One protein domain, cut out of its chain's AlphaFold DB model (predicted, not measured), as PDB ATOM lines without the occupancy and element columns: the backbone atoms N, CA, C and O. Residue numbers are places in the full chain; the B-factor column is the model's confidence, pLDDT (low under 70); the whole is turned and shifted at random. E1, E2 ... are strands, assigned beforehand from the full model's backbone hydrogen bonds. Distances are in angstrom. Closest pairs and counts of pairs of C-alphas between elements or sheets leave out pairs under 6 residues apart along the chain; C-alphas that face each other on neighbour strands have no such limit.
ATOM      1  N   ASP A  16     -23.596 -51.335 -12.285       83.75
ATOM      2  CA  ASP A  16     -22.973 -52.576 -12.737       83.75
ATOM      3  C   ASP A  16     -22.076 -52.242 -13.939       83.75
ATOM      4  O   ASP A  16     -22.560 -51.880 -15.020       83.75
ATOM      5  N   ASP A  17     -20.766 -52.361 -13.729       88.56
ATOM      6  CA  ASP A  17     -19.744 -51.845 -14.637       88.56
ATOM      7  C   ASP A  17     -19.160 -52.928 -15.547       88.56
ATOM      8  O   ASP A  17     -18.558 -53.913 -15.100       88.56
ATOM      9  N   VAL A  18     -19.325 -52.748 -16.860       85.81
ATOM     10  CA  VAL A  18     -18.984 -53.756 -17.869       85.81
ATOM     11  C   VAL A  18     -18.048 -53.185 -18.933       85.81
ATOM     12  O   VAL A  18     -18.406 -52.304 -19.717       85.81
ATOM     13  N   CYS A  19     -16.844 -53.761 -19.032       84.50
ATOM     14  CA  CYS A  19     -15.950 -53.525 -20.165       84.50
ATOM     15  C   CYS A  19     -16.520 -54.160 -21.441       84.50
ATOM     16  O   CYS A  19     -16.637 -55.385 -21.530       84.50
ATOM     17  N   THR A  20     -16.754 -53.357 -22.475       78.31
ATOM     18  CA  THR A  20     -17.050 -53.843 -23.831       78.31
ATOM     19  C   THR A  20     -15.947 -53.426 -24.814       78.31
ATOM     20  O   THR A  20     -15.171 -52.514 -24.522       78.31
ATOM     21  N   PRO A  21     -15.865 -54.028 -26.017       76.75
ATOM     22  CA  PRO A  21     -14.929 -53.580 -27.053       76.75
ATOM     23  C   PRO A  21     -15.133 -52.125 -27.516       76.75
ATOM     24  O   PRO A  21     -14.239 -51.576 -28.155       76.75
ATOM     25  N   GLY A  22     -16.290 -51.516 -27.219       77.44
ATOM     26  CA  GLY A  22     -16.594 -50.110 -27.507       77.44
ATOM     27  C   GLY A  22     -16.266 -49.134 -26.369       77.44
ATOM     28  O   GLY A  22     -16.392 -47.932 -26.570       77.44
ATOM     29  N   GLY A  23     -15.847 -49.626 -25.198       80.75
ATOM     30  CA  GLY A  23     -15.607 -48.817 -23.999       80.75
ATOM     31  C   GLY A  23     -16.314 -49.365 -22.758       80.75
ATOM     32  O   GLY A  23     -16.836 -50.484 -22.758       80.75
ATOM     33  N   CYS A  24     -16.307 -48.570 -21.692       84.31
ATOM     34  CA  CYS A  24     -16.973 -48.888 -20.432       84.31
ATOM     35  C   CYS A  24     -18.451 -48.503 -20.458       84.31
ATOM     36  O   CYS A  24     -18.805 -47.424 -20.935       84.31
ATOM     37  N   ILE A  25     -19.295 -49.406 -19.961       86.00
ATOM     38  CA  ILE A  25     -20.733 -49.202 -19.797       86.00
ATOM     39  C   ILE A  25     -21.053 -49.405 -18.318       86.00
ATOM     40  O   ILE A  25     -20.904 -50.515 -17.811       86.00
ATOM     41  N   HIS A  26     -21.506 -48.342 -17.658       85.62
ATOM     42  CA  HIS A  26     -21.945 -48.346 -16.262       85.62
ATOM     43  C   HIS A  26     -23.480 -48.375 -16.259       85.62
ATOM     44  O   HIS A  26     -24.121 -47.434 -16.732       85.62
ATOM     45  N   SER A  27     -24.090 -49.475 -15.812       82.62
ATOM     46  CA  SER A  27     -25.550 -49.673 -15.884       82.62
ATOM     47  C   SER A  27     -26.186 -49.502 -14.507       82.62
ATOM     48  O   SER A  27     -25.780 -50.185 -13.576       82.62
ATOM     49  N   LYS A  28     -27.188 -48.623 -14.340       80.50
ATOM     50  CA  LYS A  28     -27.815 -48.395 -13.019       80.50
ATOM     51  C   LYS A  28     -28.396 -49.696 -12.451       80.50
ATOM     52  O   LYS A  28     -29.237 -50.341 -13.076       80.50
ATOM     53  N   LYS A  29     -27.997 -50.028 -11.228       79.62
ATOM     54  CA  LYS A  29     -28.431 -51.213 -10.493       79.62
ATOM     55  C   LYS A  29     -29.789 -50.982  -9.827       79.62
ATOM     56  O   LYS A  29     -29.962 -50.035  -9.062       79.62
ATOM     57  N   ILE A  30     -30.745 -51.874 -10.081       70.44
ATOM     58  CA  ILE A  30     -32.105 -51.807  -9.522       70.44
ATOM     59  C   ILE A  30     -32.151 -52.607  -8.211       70.44
ATOM     60  O   ILE A  30     -32.511 -53.783  -8.188       70.44
ATOM     61  N   VAL A  31     -31.736 -51.971  -7.112       70.94
ATOM     62  CA  VAL A  31     -31.859 -52.492  -5.737       70.94
ATOM     63  C   VAL A  31     -32.268 -51.362  -4.780       70.94
ATOM     64  O   VAL A  31     -31.844 -50.231  -5.011       70.94
ATOM     65  N   PRO A  32     -33.027 -51.626  -3.695       65.12
ATOM     66  CA  PRO A  32     -33.624 -50.570  -2.862       65.12
ATOM     67  C   PRO A  32     -32.634 -49.544  -2.289       65.12
ATOM     68  O   PRO A  32     -32.955 -48.369  -2.173       65.12
ATOM     69  N   GLU A  33     -31.410 -49.968  -1.973       70.00
ATOM     70  CA  GLU A  33     -30.335 -49.113  -1.436       70.00
ATOM     71  C   GLU A  33     -29.778 -48.110  -2.470       70.00
ATOM     72  O   GLU A  33     -29.069 -47.174  -2.109       70.00
ATOM     73  N   CYS A  34     -30.108 -48.303  -3.750       73.31
ATOM     74  CA  CYS A  34     -29.629 -47.539  -4.903       73.31
ATOM     75  C   CYS A  34     -30.718 -46.701  -5.584       73.31
ATOM     76  O   CYS A  34     -30.480 -46.060  -6.615       73.31
ATOM     77  N   CYS A  35     -31.916 -46.699  -5.010       73.50
ATOM     78  CA  CYS A  35     -33.054 -45.953  -5.504       73.50
ATOM     79  C   CYS A  35     -33.220 -44.697  -4.644       73.50
ATOM     80  O   CYS A  35     -33.475 -44.758  -3.444       73.50
ATOM     81  N   GLY A  36     -33.011 -43.536  -5.270       67.00
ATOM     82  CA  GLY A  36     -33.289 -42.229  -4.678       67.00
ATOM     83  C   GLY A  36     -34.788 -42.012  -4.416       67.00
ATOM     84  O   GLY A  36     -35.589 -42.890  -4.756       67.00
ATOM     85  N   PRO A  37     -35.161 -40.848  -3.849       71.06
ATOM     86  CA  PRO A  37     -36.482 -40.585  -3.272       71.06
ATOM     87  C   PRO A  37     -37.652 -40.870  -4.220       71.06
ATOM     88  O   PRO A  37     -37.494 -40.954  -5.438       71.06
ATOM     89  N   TYR A  38     -38.841 -41.013  -3.636       77.81
ATOM     90  CA  TYR A  38     -40.067 -41.298  -4.372       77.81
ATOM     91  C   TYR A  38     -40.415 -40.163  -5.347       77.81
ATOM     92  O   TYR A  38     -40.435 -38.997  -4.960       77.81
ATOM     93  N   VAL A  39     -40.669 -40.518  -6.610       72.81
ATOM     94  CA  VAL A  39     -40.849 -39.594  -7.752       72.81
ATOM     95  C   VAL A  39     -42.095 -39.928  -8.585       72.81
ATOM     96  O   VAL A  39     -42.156 -39.652  -9.779       72.81
ATOM     97  N   GLY A  40     -43.093 -40.558  -7.969       75.56
ATOM     98  CA  GLY A  40     -44.384 -40.849  -8.592       75.56
ATOM     99  C   GLY A  40     -45.220 -41.804  -7.747       75.56
ATOM    100  O   GLY A  40     -44.870 -42.095  -6.597       75.56
ATOM    101  N   THR A  41     -46.290 -42.341  -8.334       86.12
ATOM    102  CA  THR A  41     -47.128 -43.367  -7.698       86.12
ATOM    103  C   THR A  41     -47.285 -44.614  -8.576       86.12
ATOM    104  O   THR A  41     -46.936 -44.616  -9.759       86.12
ATOM    105  N   ILE A  42     -47.732 -45.710  -7.966       86.25
ATOM    106  CA  ILE A  42     -48.145 -46.960  -8.614       86.25
ATOM    107  C   ILE A  42     -49.542 -47.293  -8.090       86.25
ATOM    108  O   ILE A  42     -49.743 -47.339  -6.876       86.25
ATOM    109  N   CYS A  43     -50.479 -47.570  -8.995       85.44
ATOM    110  CA  CYS A  43     -51.772 -48.164  -8.672       85.44
ATOM    111  C   CYS A  43     -51.664 -49.693  -8.765       85.44
ATOM    112  O   CYS A  43     -51.314 -50.230  -9.813       85.44
ATOM    113  N   GLU A  44     -51.958 -50.399  -7.674       84.88
ATOM    114  CA  GLU A  44     -52.080 -51.861  -7.644       84.88
ATOM    115  C   GLU A  44     -53.229 -52.253  -6.709       84.88
ATOM    116  O   GLU A  44     -53.250 -51.818  -5.560       84.88
ATOM    117  N   ASN A  45     -54.142 -53.122  -7.157       81.69
ATOM    118  CA  ASN A  45     -55.269 -53.632  -6.356       81.69
ATOM    119  C   ASN A  45     -56.077 -52.514  -5.663       81.69
ATOM    120  O   ASN A  45     -56.278 -52.553  -4.448       81.69
ATOM    121  N   ASN A  46     -56.485 -51.495  -6.426       81.00
ATOM    122  CA  ASN A  46     -57.263 -50.342  -5.948       81.00
ATOM    123  C   ASN A  46     -56.591 -49.618  -4.762       81.00
ATOM    124  O   ASN A  46     -57.238 -49.107  -3.852       81.00
ATOM    125  N   SER A  47     -55.258 -49.598  -4.750       86.00
ATOM    126  CA  SER A  47     -54.433 -48.937  -3.746       86.00
ATOM    127  C   SER A  47     -53.266 -48.206  -4.405       86.00
ATOM    128  O   SER A  47     -52.579 -48.745  -5.274       86.00
ATOM    129  N   LEU A  48     -53.024 -46.976  -3.954       87.38
ATOM    130  CA  LEU A  48     -51.914 -46.132  -4.374       87.38
ATOM    131  C   LEU A  48     -50.693 -46.373  -3.494       87.38
ATOM    132  O   LEU A  48     -50.762 -46.262  -2.270       87.38
ATOM    133  N   PHE A  49     -49.554 -46.624  -4.126       88.44
ATOM    134  CA  PHE A  49     -48.252 -46.804  -3.491       88.44
ATOM    135  C   PHE A  49     -47.265 -45.771  -4.026       88.44
ATOM    136  O   PHE A  49     -47.370 -45.337  -5.172       88.44
ATOM    137  N   GLN A  50     -46.279 -45.387  -3.219       85.06
ATOM    138  CA  GLN A  50     -45.185 -44.542  -3.701       85.06
ATOM    139  C   GLN A  50     -44.330 -45.312  -4.714       85.06
ATOM    140  O   GLN A  50     -44.104 -46.511  -4.558       85.06
ATOM    141  N   LYS A  51     -43.832 -44.624  -5.741       85.25
ATOM    142  CA  LYS A  51     -42.903 -45.162  -6.741       85.25
ATOM    143  C   LYS A  51     -41.522 -44.573  -6.502       85.25
ATOM    144  O   LYS A  51     -41.369 -43.351  -6.524       85.25
ATOM    145  N   ASP A  52     -40.522 -45.412  -6.256       80.56
ATOM    146  CA  ASP A  52     -39.143 -44.929  -6.145       80.56
ATOM    147  C   ASP A  52     -38.546 -44.560  -7.519       80.56
ATOM    148  O   ASP A  52     -39.109 -44.854  -8.578       80.56
ATOM    149  N   SER A  53     -37.373 -43.926  -7.519       75.44
ATOM    150  CA  SER A  53     -36.648 -43.549  -8.749       75.44
ATOM    151  C   SER A  53     -36.032 -44.726  -9.538       75.44
ATOM    152  O   SER A  53     -35.215 -44.523 -10.444       75.44
ATOM    153  N   CYS A  54     -36.389 -45.965  -9.199       76.50
ATOM    154  CA  CYS A  54     -36.143 -47.178  -9.977       76.50
ATOM    155  C   CYS A  54     -37.444 -47.838 -10.471       76.50
ATOM    156  O   CYS A  54     -37.379 -48.835 -11.187       76.50
ATOM    157  N   GLY A  55     -38.613 -47.302 -10.104       73.56
ATOM    158  CA  GLY A  55     -39.915 -47.877 -10.419       73.56
ATOM    159  C   GLY A  55     -40.372 -48.990  -9.474       73.56
ATOM    160  O   GLY A  55     -41.340 -49.673  -9.802       73.56
ATOM    161  N   LEU A  56     -39.716 -49.189  -8.327       80.44
ATOM    162  CA  LEU A  56     -40.135 -50.180  -7.337       80.44
ATOM    163  C   LEU A  56     -41.276 -49.643  -6.463       80.44
ATOM    164  O   LEU A  56     -41.384 -48.443  -6.185       80.44
ATOM    165  N   LYS A  57     -42.118 -50.576  -6.012       83.44
ATOM    166  CA  LYS A  57     -43.264 -50.333  -5.136       83.44
ATOM    167  C   LYS A  57     -42.807 -49.985  -3.715       83.44
ATOM    168  O   LYS A  57     -42.287 -50.835  -2.993       83.44
ATOM    169  N   GLY A  58     -43.021 -48.734  -3.332       77.56
ATOM    170  CA  GLY A  58     -42.789 -48.186  -2.000       77.56
ATOM    171  C   GLY A  58     -43.987 -48.353  -1.052       77.56
ATOM    172  O   GLY A  58     -44.872 -49.181  -1.292       77.56
ATOM    173  N   PRO A  59     -44.031 -47.586   0.054       81.44
ATOM    174  CA  PRO A  59     -45.117 -47.657   1.029       81.44
ATOM    175  C   PRO A  59     -46.471 -47.232   0.439       81.44
ATOM    176  O   PRO A  59     -46.548 -46.454  -0.514       81.44
ATOM    177  N   LEU A  60     -47.545 -47.748   1.042       83.69
ATOM    178  CA  LEU A  60     -48.927 -47.383   0.731       83.69
ATOM    179  C   LEU A  60     -49.158 -45.890   1.019       83.69
ATOM    180  O   LEU A  60     -48.881 -45.426   2.124       83.69
ATOM    181  N   ILE A  61     -49.690 -45.168   0.035       81.88
ATOM    182  CA  ILE A  61     -50.165 -43.783   0.156       81.88
ATOM    183  C   ILE A  61     -51.614 -43.793   0.645       81.88
ATOM    184  O   ILE A  61     -51.939 -43.168   1.649       81.88
ATOM    185  N   LYS A  62     -52.486 -44.507  -0.079       85.19
ATOM    186  CA  LYS A  62     -53.931 -44.536   0.161       85.19
ATOM    187  C   LYS A  62     -54.522 -45.838  -0.379       85.19
ATOM    188  O   LYS A  62     -54.212 -46.233  -1.499       85.19
ATOM    189  N   ASN A  63     -55.377 -46.489   0.405       87.31
ATOM    190  CA  ASN A  63     -56.283 -47.511  -0.115       87.31
ATOM    191  C   ASN A  63     -57.514 -46.794  -0.687       87.31
ATOM    192  O   ASN A  63     -58.080 -45.946   0.005       87.31
ATOM    193  N   CYS A  64     -57.882 -47.078  -1.933       84.69
ATOM    194  CA  CYS A  64     -59.058 -46.487  -2.571       84.69
ATOM    195  C   CYS A  64     -60.334 -47.284  -2.283       84.69
ATOM    196  O   CYS A  64     -61.415 -46.720  -2.387       84.69
ATOM    197  N   ASN A  65     -60.208 -48.546  -1.859       82.81
ATOM    198  CA  ASN A  65     -61.353 -49.362  -1.483       82.81
ATOM    199  C   ASN A  65     -62.073 -48.791  -0.253       82.81
ATOM    200  O   ASN A  65     -61.520 -48.783   0.853       82.81
ATOM    201  N   ASP A  66     -63.304 -48.322  -0.456       78.94
ATOM    202  CA  ASP A  66     -64.176 -47.797   0.604       78.94
ATOM    203  C   ASP A  66     -64.993 -48.895   1.314       78.94
ATOM    204  O   ASP A  66     -65.614 -48.643   2.346       78.94
ATOM    205  N   ASN A  67     -64.873 -50.144   0.849       74.88
ATOM    206  CA  ASN A  67     -65.610 -51.341   1.271       74.88
ATOM    207  C   ASN A  67     -67.110 -51.317   0.926       74.88
ATOM    208  O   ASN A  67     -67.863 -52.141   1.451       74.88
ATOM    209  N   ASN A  68     -67.552 -50.428   0.037       70.75
ATOM    210  CA  ASN A  68     -68.888 -50.458  -0.537       70.75
ATOM    211  C   ASN A  68     -68.891 -51.366  -1.781       70.75
ATOM    212  O   ASN A  68     -68.140 -51.175  -2.730       70.75
ATOM    213  N   THR A  69     -69.745 -52.389  -1.789       74.06
ATOM    214  CA  THR A  69     -69.855 -53.328  -2.921       74.06
ATOM    215  C   THR A  69     -70.610 -52.757  -4.123       74.06
ATOM    216  O   THR A  69     -70.645 -53.399  -5.169       74.06
ATOM    217  N   CYS A  70     -71.208 -51.572  -3.977       69.06
ATOM    218  CA  CYS A  70     -71.911 -50.842  -5.030       69.06
ATOM    219  C   CYS A  70     -71.035 -49.800  -5.751       69.06
ATOM    220  O   CYS A  70     -71.554 -49.013  -6.546       69.06
ATOM    221  N   THR A  71     -69.734 -49.750  -5.464       74.00
ATOM    222  CA  THR A  71     -68.768 -48.857  -6.113       74.00
ATOM    223  C   THR A  71     -67.638 -49.659  -6.755       74.00
ATOM    224  O   THR A  71     -67.073 -50.577  -6.166       74.00
ATOM    225  N   ILE A  72     -67.284 -49.293  -7.986       80.06
ATOM    226  CA  ILE A  72     -66.024 -49.683  -8.609       80.06
ATOM    227  C   ILE A  72     -64.970 -48.710  -8.089       80.06
ATOM    228  O   ILE A  72     -64.857 -47.576  -8.564       80.06
ATOM    229  N   ASP A  73     -64.201 -49.154  -7.098       85.50
ATOM    230  CA  ASP A  73     -63.004 -48.437  -6.672       85.50
ATOM    231  C   ASP A  73     -61.922 -48.535  -7.751       85.50
ATOM    232  O   ASP A  73     -61.687 -49.598  -8.333       85.50
ATOM    233  N   SER A  74     -61.195 -47.446  -7.961       85.62
ATOM    234  CA  SER A  74     -60.058 -47.372  -8.870       85.62
ATOM    235  C   SER A  74     -59.008 -46.396  -8.338       85.62
ATOM    236  O   SER A  74     -59.314 -45.467  -7.587       85.62
ATOM    237  N   CYS A  75     -57.752 -46.602  -8.733       85.50
ATOM    238  CA  CYS A  75     -56.673 -45.645  -8.518       85.50
ATOM    239  C   CYS A  75     -56.091 -45.154  -9.842       85.50
ATOM    240  O   CYS A  75     -55.865 -45.937 -10.761       85.50
ATOM    241  N   ASP A  76     -55.761 -43.868  -9.899       85.06
ATOM    242  CA  ASP A  76     -54.959 -43.301 -10.976       85.06
ATOM    243  C   ASP A  76     -53.504 -43.128 -10.516       85.06
ATOM    244  O   ASP A  76     -53.204 -42.384  -9.580       85.06
ATOM    245  N   ALA A  77     -52.585 -43.818 -11.193       77.69
ATOM    246  CA  ALA A  77     -51.153 -43.747 -10.915       77.69
ATOM    247  C   ALA A  77     -50.487 -42.441 -11.403       77.69
ATOM    248  O   ALA A  77     -49.368 -42.139 -10.972       77.69
ATOM    249  N   VAL A  78     -51.143 -41.691 -12.297       77.06
ATOM    250  CA  VAL A  78     -50.640 -40.438 -12.882       77.06
ATOM    251  C   VAL A  78     -51.032 -39.248 -12.006       77.06
ATOM    252  O   VAL A  78     -50.150 -38.547 -11.511       77.06
ATOM    253  N   GLY A  79     -52.326 -39.059 -11.740       74.00
ATOM    254  CA  GLY A  79     -52.853 -38.016 -10.856       74.00
ATOM    255  C   GLY A  79     -52.719 -38.316  -9.359       74.00
ATOM    256  O   GLY A  79     -52.853 -37.409  -8.539       74.00
ATOM    257  N   GLY A  80     -52.449 -39.567  -8.969       76.94
ATOM    258  CA  GLY A  80     -52.345 -39.967  -7.559       76.94
ATOM    259  C   GLY A  80     -53.686 -39.916  -6.814       76.94
ATOM    260  O   GLY A  80     -53.712 -39.733  -5.594       76.94
ATOM    261  N   THR A  81     -54.798 -40.051  -7.537       83.38
ATOM    262  CA  THR A  81     -56.167 -39.945  -7.020       83.38
ATOM    263  C   THR A  81     -56.836 -41.316  -6.882       83.38
ATOM    264  O   THR A  81     -56.454 -42.303  -7.512       83.38
ATOM    265  N   CYS A  82     -57.846 -41.378  -6.013       85.69
ATOM    266  CA  CYS A  82     -58.783 -42.497  -5.931       85.69
ATOM    267  C   CYS A  82     -60.112 -42.048  -6.530       85.69
ATOM    268  O   CYS A  82     -60.549 -40.939  -6.220       85.69
ATOM    269  N   SER A  83     -60.754 -42.912  -7.310       84.31
ATOM    270  CA  SER A  83     -62.103 -42.698  -7.832       84.31
ATOM    271  C   SER A  83     -62.960 -43.910  -7.503       84.31
ATOM    272  O   SER A  83     -62.563 -45.033  -7.806       84.31
ATOM    273  N   ASN A  84     -64.117 -43.679  -6.886       82.12
ATOM    274  CA  ASN A  84     -65.045 -44.727  -6.474       82.12
ATOM    275  C   ASN A  84     -66.363 -44.445  -7.200       82.12
ATOM    276  O   ASN A  84     -67.129 -43.569  -6.800       82.12
ATOM    277  N   ILE A  85     -66.565 -45.114  -8.335       76.00
ATOM    278  CA  ILE A  85     -67.671 -44.836  -9.262       76.00
ATOM    279  C   ILE A  85     -68.814 -45.800  -8.958       76.00
ATOM    280  O   ILE A  85     -68.588 -47.001  -8.849       76.00
ATOM    281  N   HIS A  86     -70.039 -45.298  -8.813       71.06
ATOM    282  CA  HIS A  86     -71.202 -46.144  -8.545       71.06
ATOM    283  C   HIS A  86     -71.508 -47.064  -9.738       71.06
ATOM    284  O   HIS A  86     -71.567 -46.600 -10.877       71.06
ATOM    285  N   ASP A  87     -71.700 -48.361  -9.481       71.00
ATOM    286  CA  ASP A  87     -72.033 -49.347 -10.513       71.00
ATOM    287  C   ASP A  87     -73.521 -49.717 -10.465       71.00
ATOM    288  O   ASP A  87     -73.952 -50.589  -9.703       71.00
TER     289      ASP A  87
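AT A GLANCE: This is residues 16 to 87 of the 768 residues of an uncharacterized protein of Myxococcales bacterium (UniProt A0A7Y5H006). Three small antiparallel sheets are strung one after another along a long axis: a twisted three-stranded sheet, E3 to E5, in the middle, the hairpin E6 and E7 close to it at one end, and the hairpin E1 and E2 held well away at the other end by a long link. Residues 19 to 24, at the turn of the E1 and E2 hairpin, stick out. The printed part has 72 residues, with seven named strands in the order E1 to E7 and no named helix, so the class is all strand. The larger sheet has the order E3 - E4 - E5, all antiparallel. The whole is extended, with a radius of gyration of the C-alphas of 18.0 A, and spans 61 by 21 by 17 A, a rod.

IN THESE COORDINATES: Begin with the larger sheet: find C-alpha 40 at (-44.384, -40.849, -8.592), where E3 starts its run of residues 40 to 44, 13.5 A long. E4 follows with residues 47 to 51, 12.5 A, and E5 with residues 57 to 63, 14.2 A. Farther on, E6 is residues 71 to 75, 12.7 A, and E7 is residues 82 to 86, 13.2 A, ending at C-alpha 86 at (-71.202, -46.144, -8.545). Go back to C-alpha 16 at (-22.973, -52.576, -12.737) for E1, residues 16 to 20, 12.6 A, and then E2, residues 23 to 28, 16.4 A.

HOW THE PARTS SIT: E3, E4 and E5 form a meander, each strand the antiparallel neighbour of the one before, in a strongly twisted sheet with edge strands E3 and E5. In the hairpin of E3 and E4, at 144 degrees, look for N 42 and O 49, 2.8 A apart. In the hairpin of E4 and E5, at 146 degrees, N 48 and O 62 are 2.8 A apart. Toward the next hairpin, the closest C-alphas of E3 and E6 are those of Cys 43 and Cys 75, 5.5 A apart. E6 and E7 are a hairpin at 159 degrees, with N 72 and O 85 2.8 A apart. E1 and E2 are a hairpin at 158 degrees, with N 18 and O 25 2.9 A apart, and both are apart from E3, E4, E5, E6 and E7.

THE WHOLE: The two C-alphas farthest apart, those of Pro 21 and Cys 70, are 61.2 A from each other. The printed part has no cut. The link from E2 to E3, 11 residues, is long. The mean pLDDT of the printed part is 79.7, and residues 32, 36 and 70 are under 70.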